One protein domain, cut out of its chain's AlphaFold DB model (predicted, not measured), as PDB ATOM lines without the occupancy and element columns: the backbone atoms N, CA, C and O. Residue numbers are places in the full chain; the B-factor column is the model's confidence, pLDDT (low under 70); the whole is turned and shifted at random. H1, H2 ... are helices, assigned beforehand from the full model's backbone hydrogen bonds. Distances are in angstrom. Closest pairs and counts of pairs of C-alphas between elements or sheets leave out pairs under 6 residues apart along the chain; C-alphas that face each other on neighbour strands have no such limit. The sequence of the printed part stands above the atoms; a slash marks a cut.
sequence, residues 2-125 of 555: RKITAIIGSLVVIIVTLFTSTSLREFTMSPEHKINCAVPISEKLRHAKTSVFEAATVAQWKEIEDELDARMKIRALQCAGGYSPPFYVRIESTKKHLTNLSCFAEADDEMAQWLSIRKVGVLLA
ATOM      1  N   ARG A   2     106.321  90.608 118.184       52.00
ATOM      2  CA  ARG A   2     104.874  90.732 117.855       52.00
ATOM      3  C   ARG A   2     104.350  92.143 117.497       52.00
ATOM      4  O   ARG A   2     103.355  92.246 116.796       52.00
ATOM      5  N   LYS A   3     105.003  93.226 117.942       51.16
ATOM      6  CA  LYS A   3     104.611  94.610 117.585       51.16
ATOM      7  C   LYS A   3     105.100  95.054 116.196       51.16
ATOM      8  O   LYS A   3     104.501  95.941 115.606       51.16
ATOM      9  N   ILE A   4     106.145  94.420 115.659       60.78
ATOM     10  CA  ILE A   4     106.709  94.762 114.342       60.78
ATOM     11  C   ILE A   4     105.859  94.139 113.222       60.78
ATOM     12  O   ILE A   4     105.591  94.790 112.219       60.78
ATOM     13  N   THR A   5     105.325  92.931 113.427       58.66
ATOM     14  CA  THR A   5     104.418  92.274 112.472       58.66
ATOM     15  C   THR A   5     103.074  92.990 112.303       58.66
ATOM     16  O   THR A   5     102.546  93.013 111.196       58.66
ATOM     17  N   ALA A   6     102.540  93.630 113.349       61.56
ATOM     18  CA  ALA A   6     101.292  94.399 113.255       61.56
ATOM     19  C   ALA A   6     101.455  95.705 112.451       61.56
ATOM     20  O   ALA A   6     100.590  96.049 111.649       61.56
ATOM     21  N   ILE A   7     102.590  96.398 112.610       65.19
ATOM     22  CA  ILE A   7     102.896  97.627 111.859       65.19
ATOM     23  C   ILE A   7     103.138  97.305 110.379       65.19
ATOM     24  O   ILE A   7     102.625  98.006 109.511       65.19
ATOM     25  N   ILE A   8     103.843  96.208 110.081       68.31
ATOM     26  CA  ILE A   8     104.056  95.749 108.700       68.31
ATOM     27  C   ILE A   8     102.721  95.340 108.052       68.31
ATOM     28  O   ILE A   8     102.470  95.707 106.909       68.31
ATOM     29  N   GLY A   9     101.828  94.664 108.784       63.91
ATOM     30  CA  GLY A   9     100.493  94.303 108.290       63.91
ATOM     31  C   GLY A   9      99.626  95.514 107.930       63.91
ATOM     32  O   GLY A   9      99.072  95.562 106.833       63.91
ATOM     33  N   SER A  10      99.557  96.531 108.798       66.25
ATOM     34  CA  SER A  10      98.824  97.774 108.497       66.25
ATOM     35  C   SER A  10      99.450  98.568 107.351       66.25
ATOM     36  O   SER A  10      98.714  99.121 106.536       66.25
ATOM     37  N   LEU A  11     100.782  98.595 107.238       65.88
ATOM     38  CA  LEU A  11     101.461  99.273 106.132       65.88
ATOM     39  C   LEU A  11     101.158  98.587 104.789       65.88
ATOM     40  O   LEU A  11     100.871  99.267 103.811       65.88
ATOM     41  N   VAL A  12     101.150  97.250 104.748       69.62
ATOM     42  CA  VAL A  12     100.826  96.476 103.539       69.62
ATOM     43  C   VAL A  12      99.366  96.668 103.127       69.62
ATOM     44  O   VAL A  12      99.102  96.852 101.946       69.62
ATOM     45  N   VAL A  13      98.417  96.705 104.067       68.88
ATOM     46  CA  VAL A  13      97.000  96.962 103.746       68.88
ATOM     47  C   VAL A  13      96.796  98.383 103.209       68.88
ATOM     48  O   VAL A  13      96.117  98.557 102.199       68.88
ATOM     49  N   ILE A  14      97.441  99.394 103.805       64.31
ATOM     50  CA  ILE A  14      97.367 100.786 103.327       64.31
ATOM     51  C   ILE A  14      97.994 100.913 101.931       64.31
ATOM     52  O   ILE A  14      97.378 101.484 101.035       64.31
ATOM     53  N   ILE A  15      99.163 100.308 101.705       61.59
ATOM     54  CA  ILE A  15      99.824 100.274 100.394       61.59
ATOM     55  C   ILE A  15      98.930  99.563  99.365       61.59
ATOM     56  O   ILE A  15      98.665 100.121  98.305       61.59
ATOM     57  N   VAL A  16      98.361  98.397  99.676       61.78
ATOM     58  CA  VAL A  16      97.473  97.677  98.747       61.78
ATOM     59  C   VAL A  16      96.203  98.483  98.438       61.78
ATOM     60  O   VAL A  16      95.795  98.538  97.279       61.78
ATOM     61  N   THR A  17      95.606  99.188  99.405       60.19
ATOM     62  CA  THR A  17      94.429 100.048  99.143       60.19
ATOM     63  C   THR A  17      94.755 101.303  98.320       60.19
ATOM     64  O   THR A  17      93.980 101.673  97.437       60.19
ATOM     65  N   LEU A  18      95.924 101.921  98.521       56.16
ATOM     66  CA  LEU A  18      96.347 103.091  97.744       56.16
ATOM     67  C   LEU A  18      96.739 102.713  96.306       56.16
ATOM     68  O   LEU A  18      96.348 103.415  95.376       56.16
ATOM     69  N   PHE A  19      97.417 101.577  96.100       54.84
ATOM     70  CA  PHE A  19      97.796 101.094  94.763       54.84
ATOM     71  C   PHE A  19      96.632 100.465  93.972       54.84
ATOM     72  O   PHE A  19      96.636 100.521  92.742       54.84
ATOM     73  N   THR A  20      95.610  99.903  94.629       55.56
ATOM     74  CA  THR A  20      94.441  99.339  93.915       55.56
ATOM     75  C   THR A  20      93.465 100.410  93.430       55.56
ATOM     76  O   THR A  20      92.913 100.274  92.339       55.56
ATOM     77  N   SER A  21      93.290 101.504  94.178       57.72
ATOM     78  CA  SER A  21      92.336 102.567  93.830       57.72
ATOM     79  C   SER A  21      92.690 103.353  92.556       57.72
ATOM     80  O   SER A  21      91.797 103.738  91.802       57.72
ATOM     81  N   THR A  22      93.979 103.555  92.270       60.94
ATOM     82  CA  THR A  22      94.441 104.295  91.083       60.94
ATOM     83  C   THR A  22      94.439 103.423  89.832       60.94
ATOM     84  O   THR A  22      93.939 103.851  88.795       60.94
ATOM     85  N   SER A  23      94.894 102.170  89.940       62.94
ATOM     86  CA  SER A  23      94.913 101.233  88.809       62.94
ATOM     87  C   SER A  23      93.512 100.797  88.365       62.94
ATOM     88  O   SER A  23      93.279 100.672  87.169       62.94
ATOM     89  N   LEU A  24      92.550 100.611  89.280       70.50
ATOM     90  CA  LEU A  24      91.178 100.227  88.904       70.50
ATOM     91  C   LEU A  24      90.447 101.320  88.112       70.50
ATOM     92  O   LEU A  24      89.647 101.010  87.230       70.50
ATOM     93  N   ARG A  25      90.749 102.596  88.384       75.62
ATOM     94  CA  ARG A  25      90.086 103.732  87.734       75.62
ATOM     95  C   ARG A  25      90.441 103.842  86.251       75.62
ATOM     96  O   ARG A  25      89.580 104.222  85.462       75.62
ATOM     97  N   GLU A  26      91.657 103.455  85.863       78.12
ATOM     98  CA  GLU A  26      92.096 103.452  84.460       78.12
ATOM     99  C   GLU A  26      91.302 102.464  83.595       78.12
ATOM    100  O   GLU A  26      90.993 102.762  82.442       78.12
ATOM    101  N   PHE A  27      90.917 101.307  84.140       80.44
ATOM    102  CA  PHE A  27      90.204 100.277  83.375       80.44
ATOM    103  C   PHE A  27      88.751 100.650  83.051       80.44
ATOM    104  O   PHE A  27      88.184 100.113  82.104       80.44
ATOM    105  N   THR A  28      88.163 101.592  83.795       86.25
ATOM    106  CA  THR A  28      86.785 102.078  83.584       86.25
ATOM    107  C   THR A  28      86.685 103.313  82.686       86.25
ATOM    108  O   THR A  28      85.586 103.794  82.422       86.25
ATOM    109  N   MET A  29      87.814 103.863  82.231       91.00
ATOM    110  CA  MET A  29      87.828 105.071  81.404       91.00
ATOM    111  C   MET A  29      87.353 104.781  79.978       91.00
ATOM    112  O   MET A  29      87.727 103.766  79.386       91.00
ATOM    113  N   SER A  30      86.601 105.719  79.393       94.44
ATOM    114  CA  SER A  30      86.333 105.685  77.955       94.44
ATOM    115  C   SER A  30      87.641 105.852  77.161       94.44
ATOM    116  O   SER A  30      88.599 106.447  77.677       94.44
ATOM    117  N   PRO A  31      87.707 105.371  75.905       95.75
ATOM    118  CA  PRO A  31      88.893 105.538  75.069       95.75
ATOM    119  C   PRO A  31      89.341 107.002  74.943       95.75
ATOM    120  O   PRO A  31      90.530 107.300  75.047       95.75
ATOM    121  N   GLU A  32      88.396 107.933  74.801       96.25
ATOM    122  CA  GLU A  32      88.669 109.367  74.669       96.25
ATOM    123  C   GLU A  32      89.231 109.963  75.959       96.25
ATOM    124  O   GLU A  32      90.171 110.759  75.921       96.25
ATOM    125  N   HIS A  33      88.703 109.551  77.116       95.00
ATOM    126  CA  HIS A  33      89.226 109.999  78.402       95.00
ATOM    127  C   HIS A  33      90.663 109.501  78.615       95.00
ATOM    128  O   HIS A  33      91.524 110.287  79.002       95.00
ATOM    129  N   LYS A  34      90.966 108.244  78.254       95.50
ATOM    130  CA  LYS A  34      92.343 107.719  78.292       95.50
ATOM    131  C   LYS A  34      93.299 108.498  77.395       95.50
ATOM    132  O   LYS A  34      94.415 108.790  77.815       95.50
ATOM    133  N   ILE A  35      92.872 108.839  76.177       97.25
ATOM    134  CA  ILE A  35      93.661 109.659  75.244       97.25
ATOM    135  C   ILE A  35      93.958 111.030  75.861       97.25
ATOM    136  O   ILE A  35      95.109 111.462  75.871       97.25
ATOM    137  N   ASN A  36      92.949 111.687  76.438       96.75
ATOM    138  CA  ASN A  36      93.119 112.990  77.080       96.75
ATOM    139  C   ASN A  36      93.988 112.930  78.350       96.75
ATOM    140  O   ASN A  36      94.714 113.880  78.627       96.75
ATOM    141  N   CYS A  37      93.984 111.819  79.093       95.38
ATOM    142  CA  CYS A  37      94.946 111.599  80.179       95.38
ATOM    143  C   CYS A  37      96.373 111.349  79.659       95.38
ATOM    144  O   CYS A  37      97.338 111.784  80.284       95.38
ATOM    145  N   ALA A  38      96.522 110.663  78.520       96.62
ATOM    146  CA  ALA A  38      97.818 110.366  77.905       96.62
ATOM    147  C   ALA A  38      98.491 111.605  77.290       96.62
ATOM    148  O   ALA A  38      99.723 111.701  77.287       96.62
ATOM    149  N   VAL A  39      97.687 112.553  76.800       97.00
ATOM    150  CA  VAL A  39      98.120 113.863  76.295       97.00
ATOM    151  C   VAL A  39      97.375 114.957  77.068       97.00
ATOM    152  O   VAL A  39      96.333 115.436  76.597       97.00
ATOM    153  N   PRO A  40      97.894 115.338  78.255       94.94
ATOM    154  CA  PRO A  40      97.300 116.377  79.083       94.94
ATOM    155  C   PRO A  40      97.108 117.683  78.316       94.94
ATOM    156  O   PRO A  40      97.834 117.967  77.361       94.94
ATOM    157  N   ILE A  41      96.133 118.473  78.756       97.19
ATOM    158  CA  ILE A  41      95.891 119.805  78.200       97.19
ATOM    159  C   ILE A  41      97.102 120.717  78.390       97.19
ATOM    160  O   ILE A  41      97.832 120.611  79.379       97.19
ATOM    161  N   SER A  42      97.278 121.656  77.468       97.81
ATOM    162  CA  SER A  42      98.296 122.694  77.593       97.81
ATOM    163  C   SER A  42      98.096 123.575  78.836       97.81
ATOM    164  O   SER A  42      96.980 123.806  79.314       97.81
ATOM    165  N   GLU A  43      99.196 124.146  79.328       97.38
ATOM    166  CA  GLU A  43      99.191 125.124  80.424       97.38
ATOM    167  C   GLU A  43      98.275 126.316  80.119       97.38
ATOM    168  O   GLU A  43      97.530 126.785  80.978       97.38
ATOM    169  N   LYS A  44      98.266 126.766  78.860       96.94
ATOM    170  CA  LYS A  44      97.412 127.856  78.390       96.94
ATOM    171  C   LYS A  44      95.926 127.515  78.522       96.94
ATOM    172  O   LYS A  44      95.167 128.338  79.033       96.94
ATOM    173  N   LEU A  45      95.514 126.308  78.123       98.19
ATOM    174  CA  LEU A  45      94.134 125.842  78.285       98.19
ATOM    175  C   LEU A  45      93.759 125.716  79.770       98.19
ATOM    176  O   LEU A  45      92.691 126.171  80.183       98.19
ATOM    177  N   ARG A  46      94.663 125.191  80.604       98.00
ATOM    178  CA  ARG A  46      94.471 125.093  82.061       98.00
ATOM    179  C   ARG A  46      94.264 126.466  82.715       98.00
ATOM    180  O   ARG A  46      93.355 126.636  83.535       98.00
ATOM    181  N   HIS A  47      95.068 127.457  82.333       96.94
ATOM    182  CA  HIS A  47      94.920 128.837  82.798       96.94
ATOM    183  C   HIS A  47      93.615 129.474  82.311       96.94
ATOM    184  O   HIS A  47      92.909 130.079  83.116       96.94
ATOM    185  N   ALA A  48      93.251 129.295  81.038       97.62
ATOM    186  CA  ALA A  48      91.993 129.806  80.494       97.62
ATOM    187  C   ALA A  48      90.772 129.218  81.223       97.62
ATOM    188  O   ALA A  48      89.870 129.969  81.595       97.62
ATOM    189  N   LYS A  49      90.782 127.906  81.513       98.00
ATOM    190  CA  LYS A  49      89.725 127.216  82.275       98.00
ATOM    191  C   LYS A  49      89.562 127.806  83.675       98.00
ATOM    192  O   LYS A  49      88.462 128.186  84.064       98.00
ATOM    193  N   THR A  50      90.666 127.934  84.408       97.44
ATOM    194  CA  THR A  50      90.661 128.500  85.770       97.44
ATOM    195  C   THR A  50      90.121 129.932  85.759       97.44
ATOM    196  O   THR A  50      89.196 130.268  86.491       97.44
ATOM    197  N   SER A  51      90.635 130.744  84.837       96.06
ATOM    198  CA  SER A  51      90.313 132.163  84.687       96.06
ATOM    199  C   SER A  51      88.839 132.432  84.360       96.06
ATOM    200  O   SER A  51      88.287 133.435  84.822       96.06
ATOM    201  N   VAL A  52      88.181 131.578  83.561       97.56
ATOM    202  CA  VAL A  52      86.743 131.729  83.283       97.56
ATOM    203  C   VAL A  52      85.881 131.255  84.453       97.56
ATOM    204  O   VAL A  52      84.881 131.902  84.759       97.56
ATOM    205  N   PHE A  53      86.275 130.188  85.154       97.00
ATOM    206  CA  PHE A  53      85.527 129.681  86.308       97.00
ATOM    207  C   PHE A  53      85.585 130.638  87.496       97.00
ATOM    208  O   PHE A  53      84.553 130.922  88.088       97.00
ATOM    209  N   GLU A  54      86.726 131.264  87.770       95.81
ATOM    210  CA  GLU A  54      86.810 132.322  88.788       95.81
ATOM    211  C   GLU A  54      85.827 133.480  88.539       95.81
ATOM    212  O   GLU A  54      85.351 134.115  89.479       95.81
ATOM    213  N   ALA A  55      85.494 133.758  87.275       94.31
ATOM    214  CA  ALA A  55      84.582 134.837  86.920       94.31
ATOM    215  C   ALA A  55      83.100 134.425  86.900       94.31
ATOM    216  O   ALA A  55      82.244 135.309  87.025       94.31
ATOM    217  N   ALA A  56      82.808 133.140  86.687       96.19
ATOM    218  CA  ALA A  56      81.486 132.622  86.345       96.19
ATOM    219  C   ALA A  56      80.666 132.176  87.567       96.19
ATOM    220  O   ALA A  56      81.201 131.852  88.622       96.19
ATOM    221  N   THR A  57      79.342 132.152  87.417       95.19
ATOM    222  CA  THR A  57      78.414 131.584  88.410       95.19
ATOM    223  C   THR A  57      78.363 130.056  88.319       95.19
ATOM    224  O   THR A  57      78.696 129.486  87.285       95.19
ATOM    225  N   VAL A  58      77.851 129.381  89.355       93.50
ATOM    226  CA  VAL A  58      77.716 127.908  89.377       93.50
ATOM    227  C   VAL A  58      76.907 127.368  88.187       93.50
ATOM    228  O   VAL A  58      77.248 126.331  87.627       93.50
ATOM    229  N   ALA A  59      75.856 128.079  87.762       93.12
ATOM    230  CA  ALA A  59      75.072 127.686  86.589       93.12
ATOM    231  C   ALA A  59      75.902 127.775  85.296       93.12
ATOM    232  O   ALA A  59      75.924 126.832  84.508       93.12
ATOM    233  N   GLN A  60      76.646 128.871  85.121       94.75
ATOM    234  CA  GLN A  60      77.544 129.060  83.979       94.75
ATOM    235  C   GLN A  60      78.712 128.065  83.990       94.75
ATOM    236  O   GLN A  60      79.138 127.630  82.927       94.75
ATOM    237  N   TRP A  61      79.220 127.676  85.166       94.75
ATOM    238  CA  TRP A  61      80.275 126.662  85.285       94.75
ATOM    239  C   TRP A  61      79.848 125.357  84.650       94.75
ATOM    240  O   TRP A  61      80.583 124.808  83.840       94.75
ATOM    241  N   LYS A  62      78.651 124.882  85.009       95.44
ATOM    242  CA  LYS A  62      78.133 123.625  84.488       95.44
ATOM    243  C   LYS A  62      78.016 123.660  82.966       95.44
ATOM    244  O   LYS A  62      78.472 122.737  82.310       95.44
ATOM    245  N   GLU A  63      77.456 124.733  82.417       94.19
ATOM    246  CA  GLU A  63      77.307 124.884  80.967       94.19
ATOM    247  C   GLU A  63      78.663 124.905  80.240       94.19
ATOM    248  O   GLU A  63      78.846 124.220  79.234       94.19
ATOM    249  N   ILE A  64      79.632 125.664  80.764       96.62
ATOM    250  CA  ILE A  64      80.971 125.766  80.171       96.62
ATOM    251  C   ILE A  64      81.726 124.436  80.295       96.62
ATOM    252  O   ILE A  64      82.403 124.050  79.346       96.62
ATOM    253  N   GLU A  65      81.622 123.737  81.427       97.12
ATOM    254  CA  GLU A  65      82.260 122.430  81.623       97.12
ATOM    255  C   GLU A  65      81.654 121.376  80.689       97.12
ATOM    256  O   GLU A  65      82.404 120.671  80.022       97.12
ATOM    257  N   ASP A  66      80.323 121.328  80.559       95.75
ATOM    258  CA  ASP A  66      79.638 120.387  79.665       95.75
ATOM    259  C   ASP A  66      80.076 120.610  78.190       95.75
ATOM    260  O   ASP A  66      80.331 119.650  77.454       95.75
ATOM    261  N   GLU A  67      80.234 121.868  77.739       95.88
ATOM    262  CA  GLU A  67      80.751 122.167  76.391       95.88
ATOM    263  C   GLU A  67      82.260 121.891  76.256       95.88
ATOM    264  O   GLU A  67      82.709 121.394  75.216       95.88
ATOM    265  N   LEU A  68      83.055 122.176  77.293       97.75
ATOM    266  CA  LEU A  68      84.484 121.869  77.308       97.75
ATOM    267  C   LEU A  68      84.716 120.357  77.217       97.75
ATOM    268  O   LEU A  68      85.546 119.925  76.421       97.75
ATOM    269  N   ASP A  69      83.955 119.548  77.950       97.38
ATOM    270  CA  ASP A  69      84.029 118.088  77.904       97.38
ATOM    271  C   ASP A  69      83.682 117.548  76.510       97.38
ATOM    272  O   ASP A  69      84.379 116.672  75.981       97.38
ATOM    273  N   ALA A  70      82.661 118.115  75.860       96.88
ATOM    274  CA  ALA A  70      82.330 117.778  74.478       96.88
ATOM    275  C   ALA A  70      83.489 118.103  73.515       96.88
ATOM    276  O   ALA A  70      83.845 117.276  72.669       96.88
ATOM    277  N   ARG A  71      84.132 119.268  73.669       97.44
ATOM    278  CA  ARG A  71      85.307 119.667  72.871       97.44
ATOM    279  C   ARG A  71      86.522 118.781  73.149       97.44
ATOM    280  O   ARG A  71      87.192 118.369  72.205       97.44
ATOM    281  N   MET A  72      86.757 118.396  74.402       98.12
ATOM    282  CA  MET A  72      87.812 117.451  74.789       98.12
ATOM    283  C   MET A  72      87.593 116.064  74.174       98.12
ATOM    284  O   MET A  72      88.554 115.405  73.767       98.12
ATOM    285  N   LYS A  73      86.339 115.611  74.059       97.69
ATOM    286  CA  LYS A  73      86.009 114.368  73.350       97.69
ATOM    287  C   LYS A  73      86.327 114.477  71.857       97.69
ATOM    288  O   LYS A  73      86.959 113.579  71.304       97.69
ATOM    289  N   ILE A  74      85.940 115.583  71.219       97.06
ATOM    290  CA  ILE A  74      86.226 115.844  69.798       97.06
ATOM    291  C   ILE A  74      87.739 115.899  69.547       97.06
ATOM    292  O   ILE A  74      88.214 115.217  68.642       97.06
ATOM    293  N   ARG A  75      88.500 116.614  70.386       97.44
ATOM    294  CA  ARG A  75      89.973 116.657  70.362       97.44
ATOM    295  C   ARG A  75      90.576 115.256  70.345       97.44
ATOM    296  O   ARG A  75      91.397 114.953  69.485       97.44
ATOM    297  N   ALA A  76      90.168 114.396  71.281       97.62
ATOM    298  CA  ALA A  76      90.682 113.032  71.361       97.62
ATOM    299  C   ALA A  76      90.379 112.230  70.086       97.62
ATOM    300  O   ALA A  76      91.276 111.593  69.544       97.62
ATOM    301  N   LEU A  77      89.141 112.294  69.587       96.00
ATOM    302  CA  LEU A  77      88.718 111.559  68.391       96.00
ATOM    303  C   LEU A  77      89.432 112.039  67.119       96.00
ATOM    304  O   LEU A  77      89.863 111.216  66.313       96.00
ATOM    305  N   GLN A  78      89.572 113.354  66.940       96.62
ATOM    306  CA  GLN A  78      90.193 113.941  65.751       96.62
ATOM    307  C   GLN A  78      91.713 113.746  65.743       96.62
ATOM    308  O   GLN A  78      92.276 113.342  64.726       96.62
ATOM    309  N   CYS A  79      92.383 113.971  66.876       97.69
ATOM    310  CA  CYS A  79      93.844 113.944  66.931       97.69
ATOM    311  C   CYS A  79      94.444 112.544  67.115       97.69
ATOM    312  O   CYS A  79      95.621 112.346  66.813       97.69
ATOM    313  N   ALA A  80      93.666 111.548  67.557       96.44
ATOM    314  CA  ALA A  80      94.152 110.173  67.701       96.44
ATOM    315  C   ALA A  80      94.293 109.411  66.370       96.44
ATOM    316  O   ALA A  80      94.779 108.282  66.371       96.44
ATOM    317  N   GLY A  81      93.872 109.983  65.234       92.56
ATOM    318  CA  GLY A  81      94.058 109.362  63.916       92.56
ATOM    319  C   GLY A  81      93.371 107.998  63.773       92.56
ATOM    320  O   GLY A  81      93.909 107.098  63.137       92.56
ATOM    321  N   GLY A  82      92.210 107.820  64.416       93.25
ATOM    322  CA  GLY A  82      91.463 106.557  64.432       93.25
ATOM    323  C   GLY A  82      91.916 105.546  65.493       93.25
ATOM    324  O   GLY A  82      91.279 104.505  65.647       93.25
ATOM    325  N   TYR A  83      92.972 105.836  66.261       95.88
ATOM    326  CA  TYR A  83      93.370 104.994  67.386       95.88
ATOM    327  C   TYR A  83      92.346 105.073  68.529       95.88
ATOM    328  O   TYR A  83      92.045 106.150  69.038       95.88
ATOM    329  N   SER A  84      91.850 103.914  68.966       96.25
ATOM    330  CA  SER A  84      90.947 103.778  70.111       96.25
ATOM    331  C   SER A  84      91.569 102.811  71.122       96.25
ATOM    332  O   SER A  84      91.604 101.604  70.856       96.25
ATOM    333  N   PRO A  85      92.133 103.297  72.248       94.62
ATOM    334  CA  PRO A  85      92.811 102.430  73.203       94.62
ATOM    335  C   PRO A  85      91.819 101.447  73.848       94.62
ATOM    336  O   PRO A  85      90.825 101.880  74.438       94.62
ATOM    337  N   PRO A  86      92.098 100.131  73.813       93.94
ATOM    338  CA  PRO A  86      91.298  99.150  74.533       93.94
ATOM    339  C   PRO A  86      91.225  99.436  76.041       93.94
ATOM    340  O   PRO A  86      92.136 100.020  76.643       93.94
ATOM    341  N   PHE A  87      90.167  98.946  76.693       91.31
ATOM    342  CA  PHE A  87      89.941  99.167  78.129       91.31
ATOM    343  C   PHE A  87      91.090  98.648  79.019       91.31
ATOM    344  O   PHE A  87      91.298  99.181  80.102       91.31
ATOM    345  N   TYR A  88      91.888  97.680  78.557       91.25
ATOM    346  CA  TYR A  88      93.022  97.112  79.299       91.25
ATOM    347  C   TYR A  88      94.370  97.815  79.058       91.25
ATOM    348  O   TYR A  88      95.345  97.519  79.748       91.25
ATOM    349  N   VAL A  89      94.464  98.727  78.084       92.12
ATOM    350  CA  VAL A  89      95.711  99.456  77.798       92.12
ATOM    351  C   VAL A  89      95.896 100.597  78.804       92.12
ATOM    352  O   VAL A  89      94.956 101.355  79.060       92.12
ATOM    353  N   ARG A  90      97.110 100.701  79.365       92.62
ATOM    354  CA  ARG A  90      97.530 101.770  80.291       92.62
ATOM    355  C   ARG A  90      97.804 103.085  79.569       92.62
ATOM    356  O   ARG A  90      98.191 103.080  78.397       92.62
ATOM    357  N   ILE A  91      97.702 104.189  80.303       93.75
ATOM    358  CA  ILE A  91      97.884 105.556  79.796       93.75
ATOM    359  C   ILE A  91      99.266 105.746  79.141       93.75
ATOM    360  O   ILE A  91      99.360 106.333  78.061       93.75
ATOM    361  N   GLU A  92     100.345 105.200  79.712       92.94
ATOM    362  CA  GLU A  92     101.695 105.322  79.139       92.94
ATOM    363  C   GLU A  92     101.822 104.608  77.789       92.94
ATOM    364  O   GLU A  92     102.523 105.078  76.891       92.94
ATOM    365  N   SER A  93     101.137 103.474  77.632       93.06
ATOM    366  CA  SER A  93     101.084 102.742  76.365       93.06
ATOM    367  C   SER A  93     100.228 103.482  75.345       93.06
ATOM    368  O   SER A  93     100.629 103.578  74.187       93.06
ATOM    369  N   THR A  94      99.101 104.065  75.764       94.31
ATOM    370  CA  THR A  94      98.281 104.951  74.925       94.31
ATOM    371  C   THR A  94      99.120 106.108  74.384       94.31
ATOM    372  O   THR A  94      99.137 106.325  73.177       94.31
ATOM    373  N   LYS A  95      99.908 106.783  75.234       95.06
ATOM    374  CA  LYS A  95     100.767 107.910  74.831       95.06
ATOM    375  C   LYS A  95     101.735 107.557  73.699       95.06
ATOM    376  O   LYS A  95     101.938 108.366  72.805       95.06
ATOM    377  N   LYS A  96     102.302 106.346  73.701       95.19
ATOM    378  CA  LYS A  96     103.240 105.886  72.656       95.19
ATOM    379  C   LYS A  96     102.592 105.706  71.278       95.19
ATOM    380  O   LYS A  96     103.307 105.737  70.285       95.19
ATOM    381  N   HIS A  97     101.275 105.510  71.218       94.62
ATOM    382  CA  HIS A  97     100.534 105.356  69.961       94.62
ATOM    383  C   HIS A  97     100.045 106.697  69.393       94.62
ATOM    384  O   HIS A  97      99.615 106.754  68.244       94.62
ATOM    385  N   LEU A  98     100.115 107.778  70.174       96.00
ATOM    386  CA  LEU A  98      99.675 109.109  69.768       96.00
ATOM    387  C   LEU A  98     100.855 109.873  69.159       96.00
ATOM    388  O   LEU A  98     101.726 110.369  69.869       96.00
ATOM    389  N   THR A  99     100.886 109.952  67.831       92.62
ATOM    390  CA  THR A  99     101.994 110.565  67.080       92.62
ATOM    391  C   THR A  99     101.730 112.020  66.687       92.62
ATOM    392  O   THR A  99     102.672 112.796  66.549       92.62
ATOM    393  N   ASN A 100     100.463 112.426  66.550       94.50
ATOM    394  CA  ASN A 100     100.077 113.769  66.107       94.50
ATOM    395  C   ASN A 100      99.944 114.762  67.278       94.50
ATOM    396  O   ASN A 100      98.857 115.252  67.586       94.50
ATOM    397  N   LEU A 101     101.055 115.043  67.963       95.81
ATOM    398  CA  LEU A 101     101.067 115.960  69.112       95.81
ATOM    399  C   LEU A 101     100.752 117.418  68.731       95.81
ATOM    400  O   LEU A 101     100.223 118.154  69.561       95.81
ATOM    401  N   SER A 102     101.030 117.831  67.490       97.06
ATOM    402  CA  SER A 102     100.690 119.173  66.998       97.06
ATOM    403  C   SER A 102      99.181 119.390  66.911       97.06
ATOM    404  O   SER A 102      98.713 120.428  67.360       97.06
ATOM    405  N   CYS A 103      98.406 118.394  66.456       98.06
ATOM    406  CA  CYS A 103      96.940 118.478  66.455       98.06
ATOM    407  C   CYS A 103      96.380 118.734  67.861       98.06
ATOM    408  O   CYS A 103      95.510 119.582  68.043       98.06
ATOM    409  N   PHE A 104      96.907 118.038  68.876       98.00
ATOM    410  CA  PHE A 104      96.478 118.249  70.260       98.00
ATOM    411  C   PHE A 104      96.802 119.662  70.758       98.00
ATOM    412  O   PHE A 104      95.975 120.266  71.437       98.00
ATOM    413  N   ALA A 105      97.977 120.197  70.411       97.94
ATOM    414  CA  ALA A 105      98.367 121.557  70.776       97.94
ATOM    415  C   ALA A 105      97.483 122.618  70.095       97.94
ATOM    416  O   ALA A 105      97.051 123.561  70.755       97.94
ATOM    417  N   GLU A 106      97.166 122.440  68.810       97.88
ATOM    418  CA  GLU A 106      96.270 123.325  68.055       97.88
ATOM    419  C   GLU A 106      94.846 123.312  68.632       97.88
ATOM    420  O   GLU A 106      94.282 124.371  68.910       97.88
ATOM    421  N   ALA A 107      94.295 122.128  68.917       98.19
ATOM    422  CA  ALA A 107      92.987 121.995  69.559       98.19
ATOM    423  C   ALA A 107      92.955 122.642  70.958       98.19
ATOM    424  O   ALA A 107      91.963 123.272  71.336       98.19
ATOM    425  N   ASP A 108      94.042 122.525  71.728       98.50
ATOM    426  CA  ASP A 108      94.166 123.177  73.035       98.50
ATOM    427  C   ASP A 108      94.205 124.705  72.913       98.50
ATOM    428  O   ASP A 108      93.592 125.404  73.724       98.50
ATOM    429  N   ASP A 109      94.890 125.231  71.897       97.69
ATOM    430  CA  ASP A 109      94.930 126.661  71.601       97.69
ATOM    431  C   ASP A 109      93.556 127.209  71.198       97.69
ATOM    432  O   ASP A 109      93.159 128.278  71.678       97.69
ATOM    433  N   GLU A 110      92.807 126.475  70.373       96.94
ATOM    434  CA  GLU A 110      91.440 126.828  69.983       96.94
ATOM    435  C   GLU A 110      90.481 126.818  71.178       96.94
ATOM    436  O   GLU A 110      89.696 127.754  71.355       96.94
ATOM    437  N   MET A 111      90.561 125.805  72.045       98.12
ATOM    438  CA  MET A 111      89.749 125.750  73.265       98.12
ATOM    439  C   MET A 111      90.121 126.852  74.257       98.12
ATOM    440  O   MET A 111      89.234 127.442  74.873       98.12
ATOM    441  N   ALA A 112      91.408 127.179  74.400       98.19
ATOM    442  CA  ALA A 112      91.843 128.280  75.255       98.19
ATOM    443  C   ALA A 112      91.313 129.629  74.739       98.19
ATOM    444  O   ALA A 112      90.853 130.466  75.525       98.19
ATOM    445  N   GLN A 113      91.331 129.828  73.418       97.19
ATOM    446  CA  GLN A 113      90.738 130.998  72.777       97.19
ATOM    447  C   GLN A 113      89.224 131.050  73.011       97.19
ATOM    448  O   GLN A 113      88.703 132.089  73.413       97.19
ATOM    449  N   TRP A 114      88.519 129.932  72.824       97.62
ATOM    450  CA  TRP A 114      87.084 129.836  73.090       97.62
ATOM    451  C   TRP A 114      86.742 130.188  74.547       97.62
ATOM    452  O   TRP A 114      85.891 131.047  74.772       97.62
ATOM    453  N   LEU A 115      87.453 129.632  75.537       98.44
ATOM    454  CA  LEU A 115      87.258 129.962  76.960       98.44
ATOM    455  C   LEU A 115      87.512 131.445  77.259       98.44
ATOM    456  O   LEU A 115      86.801 132.044  78.065       98.44
ATOM    457  N   SER A 116      88.489 132.058  76.587       98.00
ATOM    458  CA  SER A 116      88.770 133.494  76.713       98.00
ATOM    459  C   SER A 116      87.587 134.339  76.221       98.00
ATOM    460  O   SER A 116      87.166 135.278  76.896       98.00
ATOM    461  N   ILE A 117      86.974 133.959  75.095       97.88
ATOM    462  CA  ILE A 117      85.752 134.600  74.580       97.88
ATOM    463  C   ILE A 117      84.556 134.347  75.513       97.88
ATOM    464  O   ILE A 117      83.816 135.285  75.811       97.88
ATOM    465  N   ARG A 118      84.395 133.129  76.053       97.75
ATOM    466  CA  ARG A 118      83.362 132.820  77.064       97.75
ATOM    467  C   ARG A 118      83.513 133.681  78.315       97.75
ATOM    468  O   ARG A 118      82.515 134.160  78.849       97.75
ATOM    469  N   LYS A 119      84.747 133.932  78.764       98.38
ATOM    470  CA  LYS A 119      85.018 134.816  79.905       98.38
ATOM    471  C   LYS A 119      84.532 136.242  79.656       98.38
ATOM    472  O   LYS A 119      83.970 136.845  80.566       98.38
ATOM    473  N   VAL A 120      84.675 136.766  78.436       98.56
ATOM    474  CA  VAL A 120      84.077 138.061  78.073       98.56
ATOM    475  C   VAL A 120      82.559 138.015  78.260       98.56
ATOM    476  O   VAL A 120      82.009 138.908  78.895       98.56
ATOM    477  N   GLY A 121      81.888 136.954  77.803       97.75
ATOM    478  CA  GLY A 121      80.438 136.791  77.964       97.75
ATOM    479  C   GLY A 121      80.005 136.746  79.426       97.75
ATOM    480  O   GLY A 121      79.043 137.402  79.815       97.75
ATOM    481  N   VAL A 122      80.773 136.049  80.266       98.06
ATOM    482  CA  VAL A 122      80.571 136.024  81.720       98.06
ATOM    483  C   VAL A 122      80.685 137.424  82.330       98.06
ATOM    484  O   VAL A 122      79.878 137.775  83.185       98.06
ATOM    485  N   LEU A 123      81.658 138.238  81.904       98.38
ATOM    486  CA  LEU A 123      81.824 139.612  82.394       98.38
ATOM    487  C   LEU A 123      80.727 140.557  81.886       98.38
ATOM    488  O   LEU A 123      80.271 141.415  82.641       98.38
ATOM    489  N   LEU A 124      80.280 140.402  80.640       98.12
ATOM    490  CA  LEU A 124      79.195 141.209  80.078       98.12
ATOM    491  C   LEU A 124      77.838 140.898  80.730       98.12
ATOM    492  O   LEU A 124      77.045 141.810  80.938       98.12
ATOM    493  N   ALA A 125      77.605 139.647  81.136       96.69
ATOM    494  CA  ALA A 125      76.383 139.234  81.829       96.69
ATOM    495  C   ALA A 125      76.303 139.699  83.298       96.69
ATOM    496  O   ALA A 125      75.259 139.563  83.938       96.69
TER     497      ALA A 125
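What this domain is: This is residues 2 to 125 of the 555 residues of an uncharacterized protein of Oxalobacter sp (UniProt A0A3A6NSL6). A long helical arm, H1, of which residues 2 to 22 stick out, leads into a body built on an up-and-down bundle of three helices, H3, H4 and H6, each running against the one before it. Two short crossed helices, H2 and H5, sit near the end of the bundle where H4 ends, H2 packing on H4 and H5 on H2. The printed part has 124 residues with six named helices, H1 to H6 in chain order, and no named strand; the class is all helix. The whole is loose, with a radius of gyration of the C-alphas of 19.4 A, and elongated, spanning 68 by 36 by 21 A.

Where its parts are: H1, residues 2 to 27, is the longest helix at 38.7 A and begins at C-alpha 2 (104.874, 90.732, 117.855). H2 is residues 31 to 38, and H3, residues 43 to 55, is 18.7 A long. H4, residues 58 to 79, measures 31.0 A. H5 is residues 91 to 97. H6, residues 101 to 124, measures 35.2 A and ends at C-alpha 124 (79.195, 141.209, 80.078).

How they stand to each other: H1 touches no helix; it is close to but not clearly touching H2, the closest C-alphas, Glu 26 and Lys 34, being 7.5 A apart. H2 touches H5 about perpendicular, at 84 degrees, with C-alphas 38 and 95 closest at 4.9 A. H4 touches H2 with residues 72 to 77 alone. H6 touches H3 at a shallow tilt of 17 degrees, the same way, closest at C-alphas 45 and 112, 4.5 A. Every O i to N i+4 pair is within hydrogen-bond range in H2, H4 and H6, against 15 of 22 in H1, 8 of 9 in H3 and 2 of 3 in H5.

The domain as a whole: The C-alphas of Arg 2 and Leu 124, the two farthest apart, are 68.1 A apart. The printed part has no cut, and the link from H4 to H5 is long. Residues 2 to 23 have pLDDT under 70.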